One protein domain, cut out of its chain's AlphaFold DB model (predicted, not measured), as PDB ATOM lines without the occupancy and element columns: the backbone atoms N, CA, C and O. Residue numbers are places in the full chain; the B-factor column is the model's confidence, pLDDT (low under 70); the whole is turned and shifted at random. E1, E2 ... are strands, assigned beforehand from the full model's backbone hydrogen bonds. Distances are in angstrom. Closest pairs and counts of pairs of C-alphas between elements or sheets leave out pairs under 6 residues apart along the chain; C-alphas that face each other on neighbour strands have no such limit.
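AT A GLANCE: This is residues 30 to 183 of the 193 residues of the protein "(rape) hypothetical protein" of Brassica napus (UniProt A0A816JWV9). Little of the model is regular structure: one twisted six-stranded sheet forms a slab with loops over both faces, residues 86 to 93 and 116 to 130, and the small E2-E3 hairpin stands off one face at the sheet's E1-E4 end, with E3 near E4. The 154 printed residues include no named helix and eight strands, E1 to E8, holding 44 residues: all strand. The sheet's order is E1 E4 E8 E5 E6 E7, antiparallel. The whole is compact, radius of gyration of the C-alphas 15.5 A, spanning 52 by 37 by 25 A.

HOW THE PARTS SIT: Within hydrogen-bond range, N 42 of E1, residues 41 to 45, is 2.7 A from O 68 of E4, residues 65 to 69. E2, residues 48 to 50, and E3, residues 53 to 55, form a hairpin, N 48 to O 55 2.8 A. E5, residues 105 to 111, E6, 141 to 147, and E7, 161 to 167, form a meander, successive antiparallel neighbours; E8, residues 176 to 182, beside E5 completes a Greek key, N 107 to O 180 2.7 A.

IN THESE COORDINATES: E1 begins at C-alpha 41 (178.961, 138.176, 223.203); E8, 19.8 A long, ends at C-alpha 182 (169.319, 144.988, 237.919).

THE WHOLE: The printed part has no cut. Links E4 to E5, E5 to E6 and E6 to E7 are long. E8 has mean pLDDT 48.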
ATOM      1  N   PRO A  30     169.714 138.291 210.279       72.38
ATOM      2  CA  PRO A  30     168.974 137.569 211.310       72.38
ATOM      3  C   PRO A  30     169.929 136.720 212.156       72.38
ATOM      4  O   PRO A  30     170.763 135.974 211.633       72.38
ATOM      5  N   PHE A  31     169.771 136.778 213.475       78.94
ATOM      6  CA  PHE A  31     170.484 135.914 214.411       78.94
ATOM      7  C   PHE A  31     169.518 135.385 215.467       78.94
ATOM      8  O   PHE A  31     168.564 136.051 215.858       78.94
ATOM      9  N   VAL A  32     169.778 134.168 215.941       83.62
ATOM     10  CA  VAL A  32     168.984 133.538 216.994       83.62
ATOM     11  C   VAL A  32     169.929 132.885 217.992       83.62
ATOM     12  O   VAL A  32     170.801 132.104 217.609       83.62
ATOM     13  N   LEU A  33     169.765 133.213 219.274       85.00
ATOM     14  CA  LEU A  33     170.578 132.690 220.371       85.00
ATOM     15  C   LEU A  33     169.696 131.878 221.324       85.00
ATOM     16  O   LEU A  33     168.996 132.439 222.161       85.00
ATOM     17  N   TYR A  34     169.742 130.550 221.196       85.06
ATOM     18  CA  TYR A  34     169.094 129.624 222.138       85.06
ATOM     19  C   TYR A  34     170.073 129.020 223.148       85.06
ATOM     20  O   TYR A  34     169.681 128.676 224.260       85.06
ATOM     21  N   ASP A  35     171.341 128.887 222.755       89.81
ATOM     22  CA  ASP A  35     172.430 128.417 223.603       89.81
ATOM     23  C   ASP A  35     173.504 129.496 223.654       89.81
ATOM     24  O   ASP A  35     174.136 129.825 222.648       89.81
ATOM     25  N   PHE A  36     173.700 130.062 224.839       92.31
ATOM     26  CA  PHE A  36     174.704 131.092 225.033       92.31
ATOM     27  C   PHE A  36     176.135 130.521 225.119       92.31
ATOM     28  O   PHE A  36     177.093 131.284 225.005       92.31
ATOM     29  N   ARG A  37     176.336 129.196 225.246       90.00
ATOM     30  CA  ARG A  37     177.671 128.563 225.241       90.00
ATOM     31  C   ARG A  37     178.319 128.722 223.863       90.00
ATOM     32  O   ARG A  37     178.060 127.961 222.940       90.00
ATOM     33  N   GLY A  38     179.181 129.725 223.731       85.12
ATOM     34  CA  GLY A  38     179.838 130.064 222.466       85.12
ATOM     35  C   GLY A  38     179.137 131.163 221.667       85.12
ATOM     36  O   GLY A  38     179.579 131.472 220.562       85.12
ATOM     37  N   ALA A  39     178.093 131.792 222.221       89.50
ATOM     38  CA  ALA A  39     177.542 133.009 221.643       89.50
ATOM     39  C   ALA A  39     178.630 134.092 221.572       89.50
ATOM     40  O   ALA A  39     179.433 134.260 222.495       89.50
ATOM     41  N   ASN A  40     178.659 134.833 220.465       89.81
ATOM     42  CA  ASN A  40     179.672 135.856 220.238       89.81
ATOM     43  C   ASN A  40     179.318 137.159 220.971       89.81
ATOM     44  O   ASN A  40     179.005 138.174 220.346       89.81
ATOM     45  N   LEU A  41     179.342 137.093 222.304       90.06
ATOM     46  CA  LEU A  41     178.961 138.176 223.203       90.06
ATOM     47  C   LEU A  41     180.170 138.752 223.938       90.06
ATOM     48  O   LEU A  41     181.032 138.017 224.430       90.06
ATOM     49  N   TYR A  42     180.238 140.074 224.002       90.38
ATOM     50  CA  TYR A  42     181.010 140.805 224.992       90.38
ATOM     51  C   TYR A  42     180.184 140.860 226.279       90.38
ATOM     52  O   TYR A  42     179.040 141.308 226.253       90.38
ATOM     53  N   LEU A  43     180.742 140.350 227.375       90.88
ATOM     54  CA  LEU A  43     180.110 140.366 228.691       90.88
ATOM     55  C   LEU A  43     180.858 141.347 229.583       90.88
ATOM     56  O   LEU A  43     182.090 141.376 229.555       90.88
ATOM     57  N   ASP A  44     180.110 142.100 230.376       87.38
ATOM     58  CA  ASP A  44     180.640 143.106 231.286       87.38
ATOM     59  C   ASP A  44     179.870 143.120 232.614       87.38
ATOM     60  O   ASP A  44     178.753 142.593 232.719       87.38
ATOM     61  N   GLY A  45     180.477 143.705 233.645       87.44
ATOM     62  CA  GLY A  45     179.970 143.676 235.012       87.44
ATOM     63  C   GLY A  45     179.830 142.242 235.536       87.44
ATOM     64  O   GLY A  45     180.767 141.448 235.488       87.44
ATOM     65  N   MET A  46     178.646 141.907 236.048       89.56
ATOM     66  CA  MET A  46     178.317 140.583 236.596       89.56
ATOM     67  C   MET A  46     177.871 139.565 235.538       89.56
ATOM     68  O   MET A  46     177.600 138.405 235.882       89.56
ATOM     69  N   ALA A  47     177.771 139.978 234.270       91.94
ATOM     70  CA  ALA A  47     177.235 139.126 233.227       91.94
ATOM     71  C   ALA A  47     178.116 137.891 233.006       91.94
ATOM     72  O   ALA A  47     179.323 137.973 232.791       91.94
ATOM     73  N   ASN A  48     177.492 136.722 233.044       94.31
ATOM     74  CA  ASN A  48     178.134 135.439 232.826       94.31
ATOM     75  C   ASN A  48     177.185 134.485 232.100       94.31
ATOM     76  O   ASN A  48     175.980 134.716 231.995       94.31
ATOM     77  N   ILE A  49     177.746 133.401 231.578       94.94
ATOM     78  CA  ILE A  49     176.988 132.355 230.902       94.94
ATOM     79  C   ILE A  49     177.133 131.082 231.720       94.94
ATOM     80  O   ILE A  49     178.247 130.599 231.923       94.94
ATOM     81  N   ASN A  50     176.005 130.534 232.163       92.19
ATOM     82  CA  ASN A  50     175.951 129.275 232.891       92.19
ATOM     83  C   ASN A  50     174.852 128.384 232.310       92.19
ATOM     84  O   ASN A  50     173.763 128.864 232.009       92.19
ATOM     85  N   ASP A  51     175.135 127.094 232.126       90.69
ATOM     86  CA  ASP A  51     174.176 126.107 231.612       90.69
ATOM     87  C   ASP A  51     173.401 126.560 230.360       90.69
ATOM     88  O   ASP A  51     172.196 126.344 230.245       90.69
ATOM     89  N   SER A  52     174.088 127.162 229.380       90.12
ATOM     90  CA  SER A  52     173.476 127.695 228.138       90.12
ATOM     91  C   SER A  52     172.651 128.961 228.313       90.12
ATOM     92  O   SER A  52     172.073 129.424 227.337       90.12
ATOM     93  N   ARG A  53     172.586 129.532 229.518       92.00
ATOM     94  CA  ARG A  53     171.773 130.702 229.849       92.00
ATOM     95  C   ARG A  53     172.664 131.903 230.102       92.00
ATOM     96  O   ARG A  53     173.708 131.796 230.739       92.00
ATOM     97  N   LEU A  54     172.217 133.056 229.626       94.00
ATOM     98  CA  LEU A  54     172.836 134.329 229.943       94.00
ATOM     99  C   LEU A  54     172.297 134.834 231.285       94.00
ATOM    100  O   LEU A  54     171.100 135.082 231.435       94.00
ATOM    101  N   HIS A  55     173.184 134.962 232.265       92.94
ATOM    102  CA  HIS A  55     172.898 135.522 233.579       92.94
ATOM    103  C   HIS A  55     173.561 136.882 233.664       92.94
ATOM    104  O   HIS A  55     174.780 136.984 233.696       92.94
ATOM    105  N   LEU A  56     172.762 137.933 233.700       90.81
ATOM    106  CA  LEU A  56     173.292 139.289 233.668       90.81
ATOM    107  C   LEU A  56     173.591 139.828 235.080       90.81
ATOM    108  O   LEU A  56     174.540 140.577 235.254       90.81
ATOM    109  N   THR A  57     172.861 139.386 236.109       88.44
ATOM    110  CA  THR A  57     173.140 139.698 237.526       88.44
ATOM    111  C   THR A  57     172.859 138.496 238.432       88.44
ATOM    112  O   THR A  57     172.253 137.510 238.005       88.44
ATOM    113  N   ASN A  58     173.335 138.559 239.681       85.50
ATOM    114  CA  ASN A  58     173.104 137.560 240.732       85.50
ATOM    115  C   ASN A  58     172.550 138.227 242.012       85.50
ATOM    116  O   ASN A  58     171.965 139.304 241.952       85.50
ATOM    117  N   ASP A  59     172.709 137.591 243.172       83.88
ATOM    118  CA  ASP A  59     172.271 138.091 244.477       83.88
ATOM    119  C   ASP A  59     173.192 139.162 245.090       83.88
ATOM    120  O   ASP A  59     172.999 139.530 246.247       83.88
ATOM    121  N   THR A  60     174.152 139.706 244.340       83.44
ATOM    122  CA  THR A  60     174.998 140.818 244.798       83.44
ATOM    123  C   THR A  60     174.221 142.134 244.752       83.44
ATOM    124  O   THR A  60     173.722 142.535 243.696       83.44
ATOM    125  N   GLU A  61     174.145 142.829 245.890       80.69
ATOM    126  CA  GLU A  61     173.515 144.150 245.983       80.69
ATOM    127  C   GLU A  61     174.225 145.185 245.096       80.69
ATOM    128  O   GLU A  61     175.450 145.188 244.983       80.69
ATOM    129  N   THR A  62     173.445 146.087 244.491       79.19
ATOM    130  CA  THR A  62     173.951 147.244 243.723       79.19
ATOM    131  C   THR A  62     174.946 146.849 242.628       79.19
ATOM    132  O   THR A  62     176.027 147.420 242.491       79.19
ATOM    133  N   SER A  63     174.581 145.842 241.836       83.38
ATOM    134  CA  SER A  63     175.404 145.334 240.742       83.38
ATOM    135  C   SER A  63     174.743 145.548 239.382       83.38
ATOM    136  O   SER A  63     173.525 145.682 239.270       83.38
ATOM    137  N   THR A  64     175.571 145.594 238.341       86.88
ATOM    138  CA  THR A  64     175.146 145.659 236.939       86.88
ATOM    139  C   THR A  64     175.796 144.523 236.179       86.88
ATOM    140  O   THR A  64     176.877 144.060 236.547       86.88
ATOM    141  N   GLY A  65     175.157 144.093 235.103       88.94
ATOM    142  CA  GLY A  65     175.834 143.314 234.086       88.94
ATOM    143  C   GLY A  65     175.202 143.533 232.729       88.94
ATOM    144  O   GLY A  65     174.009 143.832 232.611       88.94
ATOM    145  N   HIS A  66     176.044 143.399 231.714       89.69
ATOM    146  CA  HIS A  66     175.715 143.712 230.335       89.69
ATOM    147  C   HIS A  66     176.200 142.588 229.436       89.69
ATOM    148  O   HIS A  66     177.290 142.046 229.623       89.69
ATOM    149  N   ALA A  67     175.403 142.262 228.428       91.12
ATOM    150  CA  ALA A  67     175.828 141.392 227.344       91.12
ATOM    151  C   ALA A  67     175.541 142.069 226.017       91.12
ATOM    152  O   ALA A  67     174.405 142.468 225.770       91.12
ATOM    153  N   MET A  68     176.563 142.175 225.173       87.75
ATOM    154  CA  MET A  68     176.497 142.845 223.879       87.75
ATOM    155  C   MET A  68     176.980 141.912 222.782       87.75
ATOM    156  O   MET A  68     177.921 141.152 222.996       87.75
ATOM    157  N   LEU A  69     176.380 141.967 221.596       88.00
ATOM    158  CA  LEU A  69     176.973 141.303 220.433       88.00
ATOM    159  C   LEU A  69     178.370 141.887 220.165       88.00
ATOM    160  O   LEU A  69     178.600 143.076 220.335       88.00
ATOM    161  N   LYS A  70     179.338 141.038 219.795       86.12
ATOM    162  CA  LYS A  70     180.665 141.520 219.357       86.12
ATOM    163  C   LYS A  70     180.682 141.953 217.898       86.12
ATOM    164  O   LYS A  70     181.631 142.601 217.463       86.12
ATOM    165  N   VAL A  71     179.713 141.472 217.125       83.44
ATOM    166  CA  VAL A  71     179.560 141.830 215.721       83.44
ATOM    167  C   VAL A  71     178.446 142.861 215.655       83.44
ATOM    168  O   VAL A  71     177.289 142.480 215.858       83.44
ATOM    169  N   PRO A  72     178.777 144.127 215.365       78.12
ATOM    170  CA  PRO A  72     177.774 145.162 215.276       78.12
ATOM    171  C   PRO A  72     176.790 144.896 214.155       78.12
ATOM    172  O   PRO A  72     177.165 144.492 213.049       78.12
ATOM    173  N   MET A  73     175.540 145.256 214.411       76.19
ATOM    174  CA  MET A  73     174.540 145.363 213.367       76.19
ATOM    175  C   MET A  73     174.749 146.662 212.590       76.19
ATOM    176  O   MET A  73     175.005 147.742 213.141       76.19
ATOM    177  N   ASN A  74     174.649 146.561 211.268       71.94
ATOM    178  CA  ASN A  74     174.876 147.694 210.392       71.94
ATOM    179  C   ASN A  74     173.556 148.383 210.023       71.94
ATOM    180  O   ASN A  74     172.903 148.042 209.036       71.94
ATOM    181  N   PHE A  75     173.211 149.432 210.766       68.06
ATOM    182  CA  PHE A  75     172.016 150.247 210.531       68.06
ATOM    183  C   PHE A  75     172.242 151.314 209.436       68.06
ATOM    184  O   PHE A  75     171.694 152.418 209.491       68.06
ATOM    185  N   THR A  76     173.077 151.035 208.424       59.62
ATOM    186  CA  THR A  76     173.245 151.936 207.273       59.62
ATOM    187  C   THR A  76     172.038 151.850 206.351       59.62
ATOM    188  O   THR A  76     171.843 150.846 205.662       59.62
ATOM    189  N   ALA A  77     171.273 152.934 206.276       54.69
ATOM    190  CA  ALA A  77     170.272 153.118 205.242       54.69
ATOM    191  C   ALA A  77     170.884 153.874 204.047       54.69
ATOM    192  O   ALA A  77     171.572 154.880 204.218       54.69
ATOM    193  N   SER A  78     170.633 153.399 202.825       54.88
ATOM    194  CA  SER A  78     170.932 154.126 201.578       54.88
ATOM    195  C   SER A  78     169.975 155.303 201.338       54.88
ATOM    196  O   SER A  78     170.271 156.173 200.524       54.88
ATOM    197  N   SER A  79     168.865 155.356 202.082       52.09
ATOM    198  CA  SER A  79     167.892 156.449 202.119       52.09
ATOM    199  C   SER A  79     167.473 156.740 203.569       52.09
ATOM    200  O   SER A  79     167.416 155.806 204.360       52.09
ATOM    201  N   PRO A  80     167.124 157.984 203.945       54.16
ATOM    202  CA  PRO A  80     166.837 158.387 205.333       54.16
ATOM    203  C   PRO A  80     165.646 157.701 206.036       54.16
ATOM    204  O   PRO A  80     165.339 158.066 207.166       54.16
ATOM    205  N   SER A  81     164.933 156.781 205.378       55.53
ATOM    206  CA  SER A  81     163.541 156.454 205.707       55.53
ATOM    207  C   SER A  81     163.204 154.980 205.949       55.53
ATOM    208  O   SER A  81     162.020 154.674 206.015       55.53
ATOM    209  N   SER A  82     164.147 154.046 206.084       60.34
ATOM    210  CA  SER A  82     163.728 152.650 206.316       60.34
ATOM    211  C   SER A  82     164.849 151.745 206.816       60.34
ATOM    212  O   SER A  82     165.384 150.924 206.075       60.34
ATOM    213  N   PHE A  83     165.178 151.870 208.100       65.88
ATOM    214  CA  PHE A  83     165.707 150.737 208.850       65.88
ATOM    215  C   PHE A  83     164.645 150.315 209.866       65.88
ATOM    216  O   PHE A  83     164.181 151.136 210.658       65.88
ATOM    217  N   SER A  84     164.250 149.050 209.820       72.69
ATOM    218  CA  SER A  84     163.331 148.424 210.765       72.69
ATOM    219  C   SER A  84     164.009 147.185 211.322       72.69
ATOM    220  O   SER A  84     164.616 146.441 210.558       72.69
ATOM    221  N   PHE A  85     163.870 146.952 212.620       76.94
ATOM    222  CA  PHE A  85     164.251 145.692 213.243       76.94
ATOM    223  C   PHE A  85     163.105 145.185 214.107       76.94
ATOM    224  O   PHE A  85     162.267 145.960 214.575       76.94
ATOM    225  N   SER A  86     163.104 143.881 214.334       80.56
ATOM    226  CA  SER A  86     162.302 143.220 215.354       80.56
ATOM    227  C   SER A  86     163.229 142.420 216.250       80.56
ATOM    228  O   SER A  86     164.200 141.835 215.778       80.56
ATOM    229  N   THR A  87     162.927 142.387 217.539       82.62
ATOM    230  CA  THR A  87     163.638 141.556 218.507       82.62
ATOM    231  C   THR A  87     162.616 140.779 219.316       82.62
ATOM    232  O   THR A  87     161.547 141.298 219.643       82.62
ATOM    233  N   GLU A  88     162.948 139.536 219.632       84.44
ATOM    234  CA  GLU A  88     162.179 138.692 220.529       84.44
ATOM    235  C   GLU A  88     163.160 137.994 221.464       84.44
ATOM    236  O   GLU A  88     164.171 137.435 221.036       84.44
ATOM    237  N   PHE A  89     162.878 138.047 222.760       85.75
ATOM    238  CA  PHE A  89     163.683 137.386 223.770       85.75
ATOM    239  C   PHE A  89     162.798 136.927 224.921       85.75
ATOM    240  O   PHE A  89     161.782 137.540 225.249       85.75
ATOM    241  N   VAL A  90     163.222 135.842 225.560       87.69
ATOM    242  CA  VAL A  90     162.600 135.320 226.774       87.69
ATOM    243  C   VAL A  90     163.558 135.564 227.923       87.69
ATOM    244  O   VAL A  90     164.734 135.207 227.854       87.69
ATOM    245  N   PHE A  91     163.051 136.154 228.997       88.25
ATOM    246  CA  PHE A  91     163.829 136.443 230.191       88.25
ATOM    247  C   PHE A  91     163.058 136.045 231.444       88.25
ATOM    248  O   PHE A  91     161.845 135.843 231.423       88.25
ATOM    249  N   ALA A  92     163.781 135.928 232.554       86.69
ATOM    250  CA  ALA A  92     163.192 135.679 233.856       86.69
ATOM    251  C   ALA A  92     163.948 136.469 234.924       86.69
ATOM    252  O   ALA A  92     165.176 136.427 234.981       86.69
ATOM    253  N   ILE A  93     163.202 137.162 235.782       82.25
ATOM    254  CA  ILE A  93     163.737 137.920 236.913       82.25
ATOM    255  C   ILE A  93     163.357 137.166 238.189       82.25
ATOM    256  O   ILE A  93     162.181 137.099 238.547       82.25
ATOM    257  N   PHE A  94     164.349 136.589 238.874       79.31
ATOM    258  CA  PHE A  94     164.135 135.801 240.089       79.31
ATOM    259  C   PHE A  94     164.587 136.557 241.343       79.31
ATOM    260  O   PHE A  94     165.748 136.946 241.437       79.31
ATOM    261  N   PRO A  95     163.706 136.748 242.341       74.44
ATOM    262  CA  PRO A  95     164.087 137.322 243.619       74.44
ATOM    263  C   PRO A  95     164.861 136.367 244.514       74.44
ATOM    264  O   PRO A  95     164.272 135.512 245.164       74.44
ATOM    265  N   LEU A  96     166.180 136.577 244.578       74.44
ATOM    266  CA  LEU A  96     167.086 135.817 245.442       74.44
ATOM    267  C   LEU A  96     167.216 136.422 246.851       74.44
ATOM    268  O   LEU A  96     167.407 135.678 247.811       74.44
ATOM    269  N   GLN A  97     167.037 137.740 247.009       69.31
ATOM    270  CA  GLN A  97     167.087 138.399 248.320       69.31
ATOM    271  C   GLN A  97     165.694 138.659 248.929       69.31
ATOM    272  O   GLN A  97     164.687 138.890 248.238       69.31
ATOM    273  N   LYS A  98     165.639 138.652 250.266       68.00
ATOM    274  CA  LYS A  98     164.423 138.940 251.042       68.00
ATOM    275  C   LYS A  98     164.175 140.456 251.136       68.00
ATOM    276  O   LYS A  98     165.126 141.229 251.090       68.00
ATOM    277  N   PRO A  99     162.910 140.898 251.263       64.12
ATOM    278  CA  PRO A  99     162.592 142.290 251.593       64.12
ATOM    279  C   PRO A  99     163.427 142.813 252.782       64.12
ATOM    280  O   PRO A  99     163.610 142.053 253.736       64.12
ATOM    281  N   PRO A 100     163.892 144.079 252.773       63.44
ATOM    282  CA  PRO A 100     163.566 145.147 251.832       63.44
ATOM    283  C   PRO A 100     164.647 145.395 250.762       63.44
ATOM    284  O   PRO A 100     164.667 146.479 250.194       63.44
ATOM    285  N   SER A 101     165.554 144.456 250.487       58.16
ATOM    286  CA  SER A 101     166.471 144.616 249.354       58.16
ATOM    287  C   SER A 101     165.716 144.324 248.046       58.16
ATOM    288  O   SER A 101     164.957 143.344 247.952       58.16
ATOM    289  N   TYR A 102     165.882 145.227 247.074       67.75
ATOM    290  CA  TYR A 102     165.259 145.287 245.740       67.75
ATOM    291  C   TYR A 102     166.308 145.835 244.747       67.75
ATOM    292  O   TYR A 102     167.495 145.886 245.057       67.75
ATOM    293  N   GLY A 103     165.903 146.297 243.573       69.75
ATOM    294  CA  GLY A 103     166.805 146.607 242.459       69.75
ATOM    295  C   GLY A 103     166.012 146.750 241.154       69.75
ATOM    296  O   GLY A 103     164.807 146.602 241.179       69.75
ATOM    297  N   GLN A 104     166.712 147.030 240.056       77.56
ATOM    298  CA  GLN A 104     166.285 147.932 238.977       77.56
ATOM    299  C   GLN A 104     165.152 147.510 238.028       77.56
ATOM    300  O   GLN A 104     164.190 148.216 237.775       77.56
ATOM    301  N   GLY A 105     165.350 146.367 237.384       82.81
ATOM    302  CA  GLY A 105     164.723 146.023 236.113       82.81
ATOM    303  C   GLY A 105     165.736 145.625 235.038       82.81
ATOM    304  O   GLY A 105     166.934 145.542 235.288       82.81
ATOM    305  N   MET A 106     165.269 145.354 233.823       86.75
ATOM    306  CA  MET A 106     166.109 144.992 232.671       86.75
ATOM    307  C   MET A 106     165.875 145.956 231.515       86.75
ATOM    308  O   MET A 106     164.811 146.530 231.431       86.75
ATOM    309  N   ALA A 107     166.798 146.084 230.574       87.56
ATOM    310  CA  ALA A 107     166.605 146.780 229.325       87.56
ATOM    311  C   ALA A 107     167.193 145.985 228.160       87.56
ATOM    312  O   ALA A 107     168.291 145.434 228.250       87.56
ATOM    313  N   PHE A 108     166.464 145.963 227.049       88.62
ATOM    314  CA  PHE A 108     167.037 145.698 225.736       88.62
ATOM    315  C   PHE A 108     167.602 147.008 225.198       88.62
ATOM    316  O   PHE A 108     166.892 148.009 225.203       88.62
ATOM    317  N   VAL A 109     168.847 147.025 224.727       85.62
ATOM    318  CA  VAL A 109     169.501 148.272 224.304       85.62
ATOM    319  C   VAL A 109     170.056 148.148 222.898       85.62
ATOM    320  O   VAL A 109     170.571 147.107 222.510       85.62
ATOM    321  N   VAL A 110     169.975 149.235 222.144       84.38
ATOM    322  CA  VAL A 110     170.681 149.459 220.890       84.38
ATOM    323  C   VAL A 110     171.612 150.645 221.119       84.38
ATOM    324  O   VAL A 110     171.146 151.755 221.382       84.38
ATOM    325  N   ALA A 111     172.926 150.421 221.078       81.56
ATOM    326  CA  ALA A 111     173.927 151.425 221.457       81.56
ATOM    327  C   ALA A 111     174.999 151.624 220.379       81.56
ATOM    328  O   ALA A 111     175.422 150.672 219.735       81.56
ATOM    329  N   SER A 112     175.483 152.856 220.201       78.19
ATOM    330  CA  SER A 112     176.535 153.164 219.215       78.19
ATOM    331  C   SER A 112     177.946 152.695 219.605       78.19
ATOM    332  O   SER A 112     178.882 152.815 218.811       78.19
ATOM    333  N   LYS A 113     178.126 152.205 220.840       75.94
ATOM    334  CA  LYS A 113     179.403 151.742 221.405       75.94
ATOM    335  C   LYS A 113     179.184 150.530 222.309       75.94
ATOM    336  O   LYS A 113     178.192 150.491 223.027       75.94
ATOM    337  N   ILE A 114     180.166 149.622 222.324       71.19
ATOM    338  CA  ILE A 114     180.177 148.395 223.143       71.19
ATOM    339  C   ILE A 114     180.513 148.628 224.628       71.19
ATOM    340  O   ILE A 114     180.332 147.749 225.457       71.19
ATOM    341  N   ASP A 115     181.028 149.806 224.978       70.69
ATOM    342  CA  ASP A 115     181.448 150.114 226.346       70.69
ATOM    343  C   ASP A 115     180.416 151.007 227.063       70.69
ATOM    344  O   ASP A 115     180.334 152.235 226.870       70.69
ATOM    345  N   LEU A 116     179.574 150.366 227.876       65.69
ATOM    346  CA  LEU A 116     178.503 151.011 228.640       65.69
ATOM    347  C   LEU A 116     178.947 151.395 230.062       65.69
ATOM    348  O   LEU A 116     178.475 152.415 230.574       65.69
ATOM    349  N   MET A 117     179.916 150.668 230.633       54.88
ATOM    350  CA  MET A 117     180.343 150.712 232.040       54.88
ATOM    351  C   MET A 117     180.762 152.074 232.613       54.88
ATOM    352  O   MET A 117     180.406 152.328 233.761       54.88
ATOM    353  N   PRO A 118     181.471 152.983 231.907       54.91
ATOM    354  CA  PRO A 118     182.106 154.121 232.576       54.91
ATOM    355  C   PRO A 118     181.145 155.117 233.240       54.91
ATOM    356  O   PRO A 118     181.600 156.104 233.802       54.91
ATOM    357  N   ASN A 119     179.830 154.943 233.090       60.59
ATOM    358  CA  ASN A 119     178.906 156.065 233.065       60.59
ATOM    359  C   ASN A 119     177.459 155.754 233.482       60.59
ATOM    360  O   ASN A 119     176.659 156.690 233.489       60.59
ATOM    361  N   GLY A 120     177.115 154.501 233.799       68.31
ATOM    362  CA  GLY A 120     175.772 154.093 234.227       68.31
ATOM    363  C   GLY A 120     175.740 153.715 235.706       68.31
ATOM    364  O   GLY A 120     176.628 153.004 236.173       68.31
ATOM    365  N   ILE A 121     174.738 154.177 236.458       73.06
ATOM    366  CA  ILE A 121     174.591 153.804 237.874       73.06
ATOM    367  C   ILE A 121     173.800 152.501 238.012       73.06
ATOM    368  O   ILE A 121     172.859 152.252 237.260       73.06
ATOM    369  N   ALA A 122     174.167 151.682 239.001       75.44
ATOM    370  CA  ALA A 122     173.545 150.384 239.274       75.44
ATOM    371  C   ALA A 122     172.146 150.469 239.922       75.44
ATOM    372  O   ALA A 122     171.597 149.472 240.383       75.44
ATOM    373  N   THR A 123     171.587 151.666 240.018       75.94
ATOM    374  CA  THR A 123     170.269 151.938 240.585       75.94
ATOM    375  C   THR A 123     169.318 152.339 239.448       75.94
ATOM    376  O   THR A 123     169.281 151.626 238.444       75.94
ATOM    377  N   SER A 124     168.569 153.439 239.545       71.50
ATOM    378  CA  SER A 124     167.580 153.861 238.527       71.50
ATOM    379  C   SER A 124     168.153 154.063 237.122       71.50
ATOM    380  O   SER A 124     167.414 154.163 236.157       71.50
ATOM    381  N   GLY A 125     169.477 154.114 236.975       72.94
ATOM    382  CA  GLY A 125     170.128 154.190 235.672       72.94
ATOM    383  C   GLY A 125     170.201 152.870 234.903       72.94
ATOM    384  O   GLY A 125     170.737 152.887 233.798       72.94
ATOM    385  N   LEU A 126     169.766 151.736 235.478       79.69
ATOM    386  CA  LEU A 126     169.846 150.378 234.900       79.69
ATOM    387  C   LEU A 126     171.246 149.980 234.386       79.69
ATOM    388  O   LEU A 126     171.394 149.102 233.536       79.69
ATOM    389  N   GLY A 127     172.304 150.622 234.894       80.81
ATOM    390  CA  GLY A 127     173.669 150.445 234.397       80.81
ATOM    391  C   GLY A 127     173.910 151.058 233.014       80.81
ATOM    392  O   GLY A 127     174.939 150.778 232.406       80.81
ATOM    393  N   LEU A 128     172.984 151.878 232.514       78.06
ATOM    394  CA  LEU A 128     173.032 152.552 231.214       78.06
ATOM    395  C   LEU A 128     173.236 154.061 231.356       78.06
ATOM    396  O   LEU A 128     174.038 154.654 230.629       78.06
ATOM    397  N   PHE A 129     172.536 154.672 232.313       74.88
ATOM    398  CA  PHE A 129     172.470 156.119 232.476       74.88
ATOM    399  C   PHE A 129     173.003 156.576 233.835       74.88
ATOM    400  O   PHE A 129     172.954 155.865 234.837       74.88
ATOM    401  N   SER A 130     173.492 157.809 233.872       74.06
ATOM    402  CA  SER A 130     173.725 158.569 235.098       74.06
ATOM    403  C   SER A 130     173.222 159.991 234.893       74.06
ATOM    404  O   SER A 130     173.030 160.432 233.755       74.06
ATOM    405  N   LEU A 131     173.055 160.744 235.983       70.25
ATOM    406  CA  LEU A 131     172.670 162.159 235.924       70.25
ATOM    407  C   LEU A 131     173.594 162.982 235.017       70.25
ATOM    408  O   LEU A 131     173.137 163.874 234.308       70.25
ATOM    409  N   GLU A 132     174.884 162.655 234.998       69.38
ATOM    410  CA  GLU A 132     175.865 163.351 234.171       69.38
ATOM    411  C   GLU A 132     175.752 163.000 232.686       69.38
ATOM    412  O   GLU A 132     176.144 163.800 231.839       69.38
ATOM    413  N   ASN A 133     175.238 161.813 232.357       66.81
ATOM    414  CA  ASN A 133     175.279 161.272 231.001       66.81
ATOM    415  C   ASN A 133     173.910 161.208 230.315       66.81
ATOM    416  O   ASN A 133     173.881 161.063 229.096       66.81
ATOM    417  N   LYS A 134     172.801 161.409 231.047       63.28
ATOM    418  CA  LYS A 134     171.422 161.394 230.516       63.28
ATOM    419  C   LYS A 134     171.236 162.298 229.287       63.28
ATOM    420  O   LYS A 134     170.512 161.948 228.365       63.28
ATOM    421  N   ASN A 135     171.937 163.435 229.255       62.62
ATOM    422  CA  ASN A 135     171.833 164.434 228.185       62.62
ATOM    423  C   ASN A 135     173.088 164.527 227.300       62.62
ATOM    424  O   ASN A 135     173.186 165.433 226.468       62.62
ATOM    425  N   LYS A 136     174.073 163.634 227.477       64.19
ATOM    426  CA  LYS A 136     175.292 163.662 226.662       64.19
ATOM    427  C   LYS A 136     175.056 162.929 225.350       64.19
ATOM    428  O   LYS A 136     174.800 161.734 225.307       64.19
ATOM    429  N   THR A 137     175.233 163.659 224.259       58.06
ATOM    430  CA  THR A 137     174.994 163.201 222.883       58.06
ATOM    431  C   THR A 137     176.073 162.252 222.355       58.06
ATOM    432  O   THR A 137     175.926 161.690 221.272       58.06
ATOM    433  N   GLU A 138     177.149 162.051 223.119       60.44
ATOM    434  CA  GLU A 138     178.264 161.156 222.794       60.44
ATOM    435  C   GLU A 138     177.899 159.668 222.862       60.44
ATOM    436  O   GLU A 138     178.605 158.834 222.283       60.44
ATOM    437  N   LYS A 139     176.812 159.331 223.569       64.62
ATOM    438  CA  LYS A 139     176.224 157.995 223.585       64.62
ATOM    439  C   LYS A 139     174.844 158.089 222.960       64.62
ATOM    440  O   LYS A 139     173.951 158.732 223.500       64.62
ATOM    441  N   GLN A 140     174.694 157.465 221.798       78.44
ATOM    442  CA  GLN A 140     173.375 157.251 221.234       78.44
ATOM    443  C   GLN A 140     172.911 155.896 221.725       78.44
ATOM    444  O   GLN A 140     173.567 154.884 221.465       78.44
ATOM    445  N   ILE A 141     171.832 155.914 222.491       79.44
ATOM    446  CA  ILE A 141     171.256 154.743 223.129       79.44
ATOM    447  C   ILE A 141     169.755 154.790 222.874       79.44
ATOM    448  O   ILE A 141     169.117 155.816 223.103       79.44
ATOM    449  N   LEU A 142     169.219 153.679 222.386       83.31
ATOM    450  CA  LEU A 142     167.803 153.349 222.443       83.31
ATOM    451  C   LEU A 142     167.673 152.189 223.426       83.31
ATOM    452  O   LEU A 142     168.269 151.143 223.185       83.31
ATOM    453  N   ALA A 143     166.914 152.353 224.501       83.94
ATOM    454  CA  ALA A 143     166.635 151.280 225.444       83.94
ATOM    455  C   ALA A 143     165.129 151.026 225.528       83.94
ATOM    456  O   ALA A 143     164.340 151.964 225.572       83.94
ATOM    457  N   VAL A 144     164.737 149.755 225.534       85.62
ATOM    458  CA  VAL A 144     163.403 149.307 225.937       85.62
ATOM    459  C   VAL A 144     163.559 148.701 227.319       85.62
ATOM    460  O   VAL A 144     164.111 147.605 227.449       85.62
ATOM    461  N   GLU A 145     163.131 149.435 228.336       85.44
ATOM    462  CA  GLU A 145     163.292 149.051 229.732       85.44
ATOM    463  C   GLU A 145     162.070 148.316 230.282       85.44
ATOM    464  O   GLU A 145     160.937 148.509 229.853       85.44
ATOM    465  N   PHE A 146     162.338 147.462 231.254       83.50
ATOM    466  CA  PHE A 146     161.429 146.666 232.056       83.50
ATOM    467  C   PHE A 146     161.764 146.995 233.506       83.50
ATOM    468  O   PHE A 146     162.393 146.191 234.204       83.50
ATOM    469  N   ASP A 147     161.410 148.210 233.910       76.19
ATOM    470  CA  ASP A 147     161.606 148.710 235.263       76.19
ATOM    471  C   ASP A 147     160.662 147.968 236.212       76.19
ATOM    472  O   ASP A 147     159.463 147.784 235.954       76.19
ATOM    473  N   THR A 148     161.214 147.487 237.319       74.12
ATOM    474  CA  THR A 148     160.459 146.672 238.261       74.12
ATOM    475  C   THR A 148     159.969 147.420 239.497       74.12
ATOM    476  O   THR A 148     159.162 146.871 240.257       74.12
ATOM    477  N   ASN A 149     160.389 148.660 239.718       68.31
ATOM    478  CA  ASN A 149     160.233 149.340 240.992       68.31
ATOM    479  C   ASN A 149     160.424 150.848 240.868       68.31
ATOM    480  O   ASN A 149     161.435 151.336 240.396       68.31
ATOM    481  N   LYS A 150     159.547 151.572 241.555       68.50
ATOM    482  CA  LYS A 150     159.768 152.990 241.786       68.50
ATOM    483  C   LYS A 150     161.045 153.231 242.603       68.50
ATOM    484  O   LYS A 150     161.166 152.739 243.729       68.50
ATOM    485  N   SER A 151     161.941 154.042 242.079       68.50
ATOM    486  CA  SER A 151     163.073 154.667 242.736       68.50
ATOM    487  C   SER A 151     162.711 156.096 243.146       68.50
ATOM    488  O   SER A 151     161.873 156.767 242.547       68.50
ATOM    489  N   SER A 152     163.320 156.579 244.228       65.44
ATOM    490  CA  SER A 152     163.255 157.999 244.604       65.44
ATOM    491  C   SER A 152     164.302 158.842 243.872       65.44
ATOM    492  O   SER A 152     164.447 160.030 244.156       65.44
ATOM    493  N   GLU A 153     165.101 158.214 243.009       65.62
ATOM    494  CA  GLU A 153     166.148 158.881 242.252       65.62
ATOM    495  C   GLU A 153     165.563 159.682 241.079       65.62
ATOM    496  O   GLU A 153     164.558 159.282 240.501       65.62
ATOM    497  N   PRO A 154     166.202 160.790 240.659       61.94
ATOM    498  CA  PRO A 154     165.642 161.688 239.643       61.94
ATOM    499  C   PRO A 154     165.562 161.096 238.229       61.94
ATOM    500  O   PRO A 154     165.143 161.785 237.299       61.94
ATOM    501  N   LEU A 155     166.070 159.879 238.031       62.16
ATOM    502  CA  LEU A 155     166.026 159.192 236.745       62.16
ATOM    503  C   LEU A 155     164.746 158.371 236.575       62.16
ATOM    504  O   LEU A 155     164.442 158.046 235.437       62.16
ATOM    505  N   ASP A 156     164.001 158.113 237.653       62.25
ATOM    506  CA  ASP A 156     162.765 157.338 237.616       62.25
ATOM    507  C   ASP A 156     161.548 158.212 237.961       62.25
ATOM    508  O   ASP A 156     161.432 158.795 239.044       62.25
ATOM    509  N   GLU A 157     160.631 158.319 237.003       58.09
ATOM    510  CA  GLU A 157     159.406 159.110 237.121       58.09
ATOM    511  C   GLU A 157     158.168 158.240 237.406       58.09
ATOM    512  O   GLU A 157     157.075 158.776 237.630       58.09
ATOM    513  N   SER A 158     158.301 156.908 237.428       63.81
ATOM    514  CA  SER A 158     157.154 156.002 237.374       63.81
ATOM    515  C   SER A 158     157.302 154.761 238.278       63.81
ATOM    516  O   SER A 158     158.119 154.715 239.187       63.81
ATOM    517  N   GLY A 159     156.323 153.856 238.232       66.19
ATOM    518  CA  GLY A 159     156.340 152.607 239.001       66.19
ATOM    519  C   GLY A 159     156.912 151.464 238.168       66.19
ATOM    520  O   GLY A 159     157.633 151.696 237.214       66.19
ATOM    521  N   ASN A 160     156.522 150.220 238.457       73.56
ATOM    522  CA  ASN A 160     156.799 149.113 237.534       73.56
ATOM    523  C   ASN A 160     156.176 149.411 236.155       73.56
ATOM    524  O   ASN A 160     154.965 149.655 236.083       73.56
ATOM    525  N   HIS A 161     156.984 149.398 235.094       79.69
ATOM    526  CA  HIS A 161     156.530 149.731 233.747       79.69
ATOM    527  C   HIS A 161     157.432 149.153 232.644       79.69
ATOM    528  O   HIS A 161     158.513 148.628 232.900       79.69
ATOM    529  N   VAL A 162     156.950 149.245 231.397       80.06
ATOM    530  CA  VAL A 162     157.814 149.178 230.208       80.06
ATOM    531  C   VAL A 162     158.016 150.599 229.704       80.06
ATOM    532  O   VAL A 162     157.027 151.300 229.472       80.06
ATOM    533  N   GLY A 163     159.269 150.998 229.522       77.88
ATOM    534  CA  GLY A 163     159.663 152.324 229.051       77.88
ATOM    535  C   GLY A 163     160.459 152.259 227.748       77.88
ATOM    536  O   GLY A 163     160.977 151.207 227.364       77.88
ATOM    537  N   ILE A 164     160.536 153.390 227.047       80.00
ATOM    538  CA  ILE A 164     161.461 153.582 225.924       80.00
ATOM    539  C   ILE A 164     162.303 154.816 226.221       80.00
ATOM    540  O   ILE A 164     161.781 155.932 226.208       80.00
ATOM    541  N   ASP A 165     163.605 154.613 226.386       74.12
ATOM    542  CA  ASP A 165     164.578 155.682 226.578       74.12
ATOM    543  C   ASP A 165     165.381 155.936 225.312       74.12
ATOM    544  O   ASP A 165     165.857 155.009 224.648       74.12
ATOM    545  N   ILE A 166     165.563 157.216 224.982       73.56
ATOM    546  CA  ILE A 166     166.307 157.641 223.797       73.56
ATOM    547  C   ILE A 166     167.262 158.774 224.161       73.56
ATOM    548  O   ILE A 166     166.846 159.866 224.544       73.56
ATOM    549  N   THR A 167     168.552 158.552 223.925       71.25
ATOM    550  CA  THR A 167     169.574 159.606 223.897       71.25
ATOM    551  C   THR A 167     170.047 159.740 222.447       71.25
ATOM    552  O   THR A 167     170.621 158.795 221.912       71.25
ATOM    553  N   ALA A 168     169.774 160.855 221.748       54.00
ATOM    554  CA  ALA A 168     170.120 160.975 220.322       54.00
ATOM    555  C   ALA A 168     170.482 162.395 219.834       54.00
ATOM    556  O   ALA A 168     169.805 163.373 220.137       54.00
ATOM    557  N   LEU A 169     171.495 162.466 218.955       43.47
ATOM    558  CA  LEU A 169     171.636 163.455 217.873       43.47
ATOM    559  C   LEU A 169     171.963 162.697 216.579       43.47
ATOM    560  O   LEU A 169     172.966 161.997 216.510       43.47
ATOM    561  N   THR A 170     171.130 162.799 215.551       42.31
ATOM    562  CA  THR A 170     171.259 162.038 214.297       42.31
ATOM    563  C   THR A 170     172.521 162.435 213.522       42.31
ATOM    564  O   THR A 170     172.622 163.606 213.181       42.31
ATOM    565  N   ARG A 171     173.427 161.489 213.191       37.88
ATOM    566  CA  ARG A 171     173.977 161.181 211.835       37.88
ATOM    567  C   ARG A 171     174.959 159.987 211.901       37.88
ATOM    568  O   ARG A 171     175.986 160.085 212.553       37.88
ATOM    569  N   ARG A 172     174.649 158.925 211.137       41.47
ATOM    570  CA  ARG A 172     175.451 157.717 210.804       41.47
ATOM    571  C   ARG A 172     176.040 156.935 211.989       41.47
ATOM    572  O   ARG A 172     177.038 157.339 212.569       41.47
ATOM    573  N   ILE A 173     175.446 155.775 212.285       43.03
ATOM    574  CA  ILE A 173     175.744 154.995 213.490       43.03
ATOM    575  C   ILE A 173     175.731 153.501 213.156       43.03
ATOM    576  O   ILE A 173     174.823 153.020 212.479       43.03
ATOM    577  N   ILE A 174     176.758 152.800 213.619       45.28
ATOM    578  CA  ILE A 174     176.803 151.343 213.729       45.28
ATOM    579  C   ILE A 174     176.308 151.030 215.142       45.28
ATOM    580  O   ILE A 174     176.779 151.693 216.069       45.28
ATOM    581  N   TRP A 175     175.367 150.098 215.314       46.75
ATOM    582  CA  TRP A 175     174.818 149.826 216.644       46.75
ATOM    583  C   TRP A 175     175.020 148.384 217.096       46.75
ATOM    584  O   TRP A 175     175.050 147.456 216.292       46.75
ATOM    585  N   GLU A 176     175.096 148.230 218.410       47.59
ATOM    586  CA  GLU A 176     175.198 146.972 219.134       47.59
ATOM    587  C   GLU A 176     173.904 146.695 219.888       47.59
ATOM    588  O   GLU A 176     173.321 147.613 220.468       47.59
ATOM    589  N   VAL A 177     173.481 145.433 219.907       46.97
ATOM    590  CA  VAL A 177     172.322 144.978 220.682       46.97
ATOM    591  C   VAL A 177     172.761 144.465 222.047       46.97
ATOM    592  O   VAL A 177     173.750 143.739 222.152       46.97
ATOM    593  N   VAL A 178     172.004 144.833 223.079       47.28
ATOM    594  CA  VAL A 178     172.330 144.630 224.491       47.28
ATOM    595  C   VAL A 178     171.144 144.065 225.248       47.28
ATOM    596  O   VAL A 178     169.998 144.417 224.974       47.28
ATOM    597  N   LEU A 179     171.445 143.291 226.283       46.41
ATOM    598  CA  LEU A 179     170.562 143.088 227.427       46.41
ATOM    599  C   LEU A 179     171.294 143.584 228.687       46.41
ATOM    600  O   LEU A 179     172.457 143.229 228.896       46.41
ATOM    601  N   ALA A 180     170.652 144.436 229.487       49.44
ATOM    602  CA  ALA A 180     171.204 145.039 230.707       49.44
ATOM    603  C   ALA A 180     170.206 144.891 231.856       49.44
ATOM    604  O   ALA A 180     169.033 145.118 231.626       49.44
ATOM    605  N   ASN A 181     170.601 144.537 233.080       46.06
ATOM    606  CA  ASN A 181     169.630 144.397 234.181       46.06
ATOM    607  C   ASN A 181     170.204 144.507 235.574       46.06
ATOM    608  O   ASN A 181     171.383 144.288 235.820       46.06
ATOM    609  N   ILE A 182     169.270 144.787 236.477       51.47
ATOM    610  CA  ILE A 182     169.319 144.988 237.919       51.47
ATOM    611  C   ILE A 182     167.918 144.528 238.442       51.47
ATOM    612  O   ILE A 182     167.031 144.262 237.647       51.47
ATOM    613  N   TRP A 183     167.643 144.293 239.729       49.88
ATOM    614  CA  TRP A 183     166.543 143.376 240.145       49.88
ATOM    615  C   TRP A 183     165.436 143.878 241.122       49.88
ATOM    616  O   TRP A 183     165.818 144.099 242.243       49.88
TER     617      TRP A 183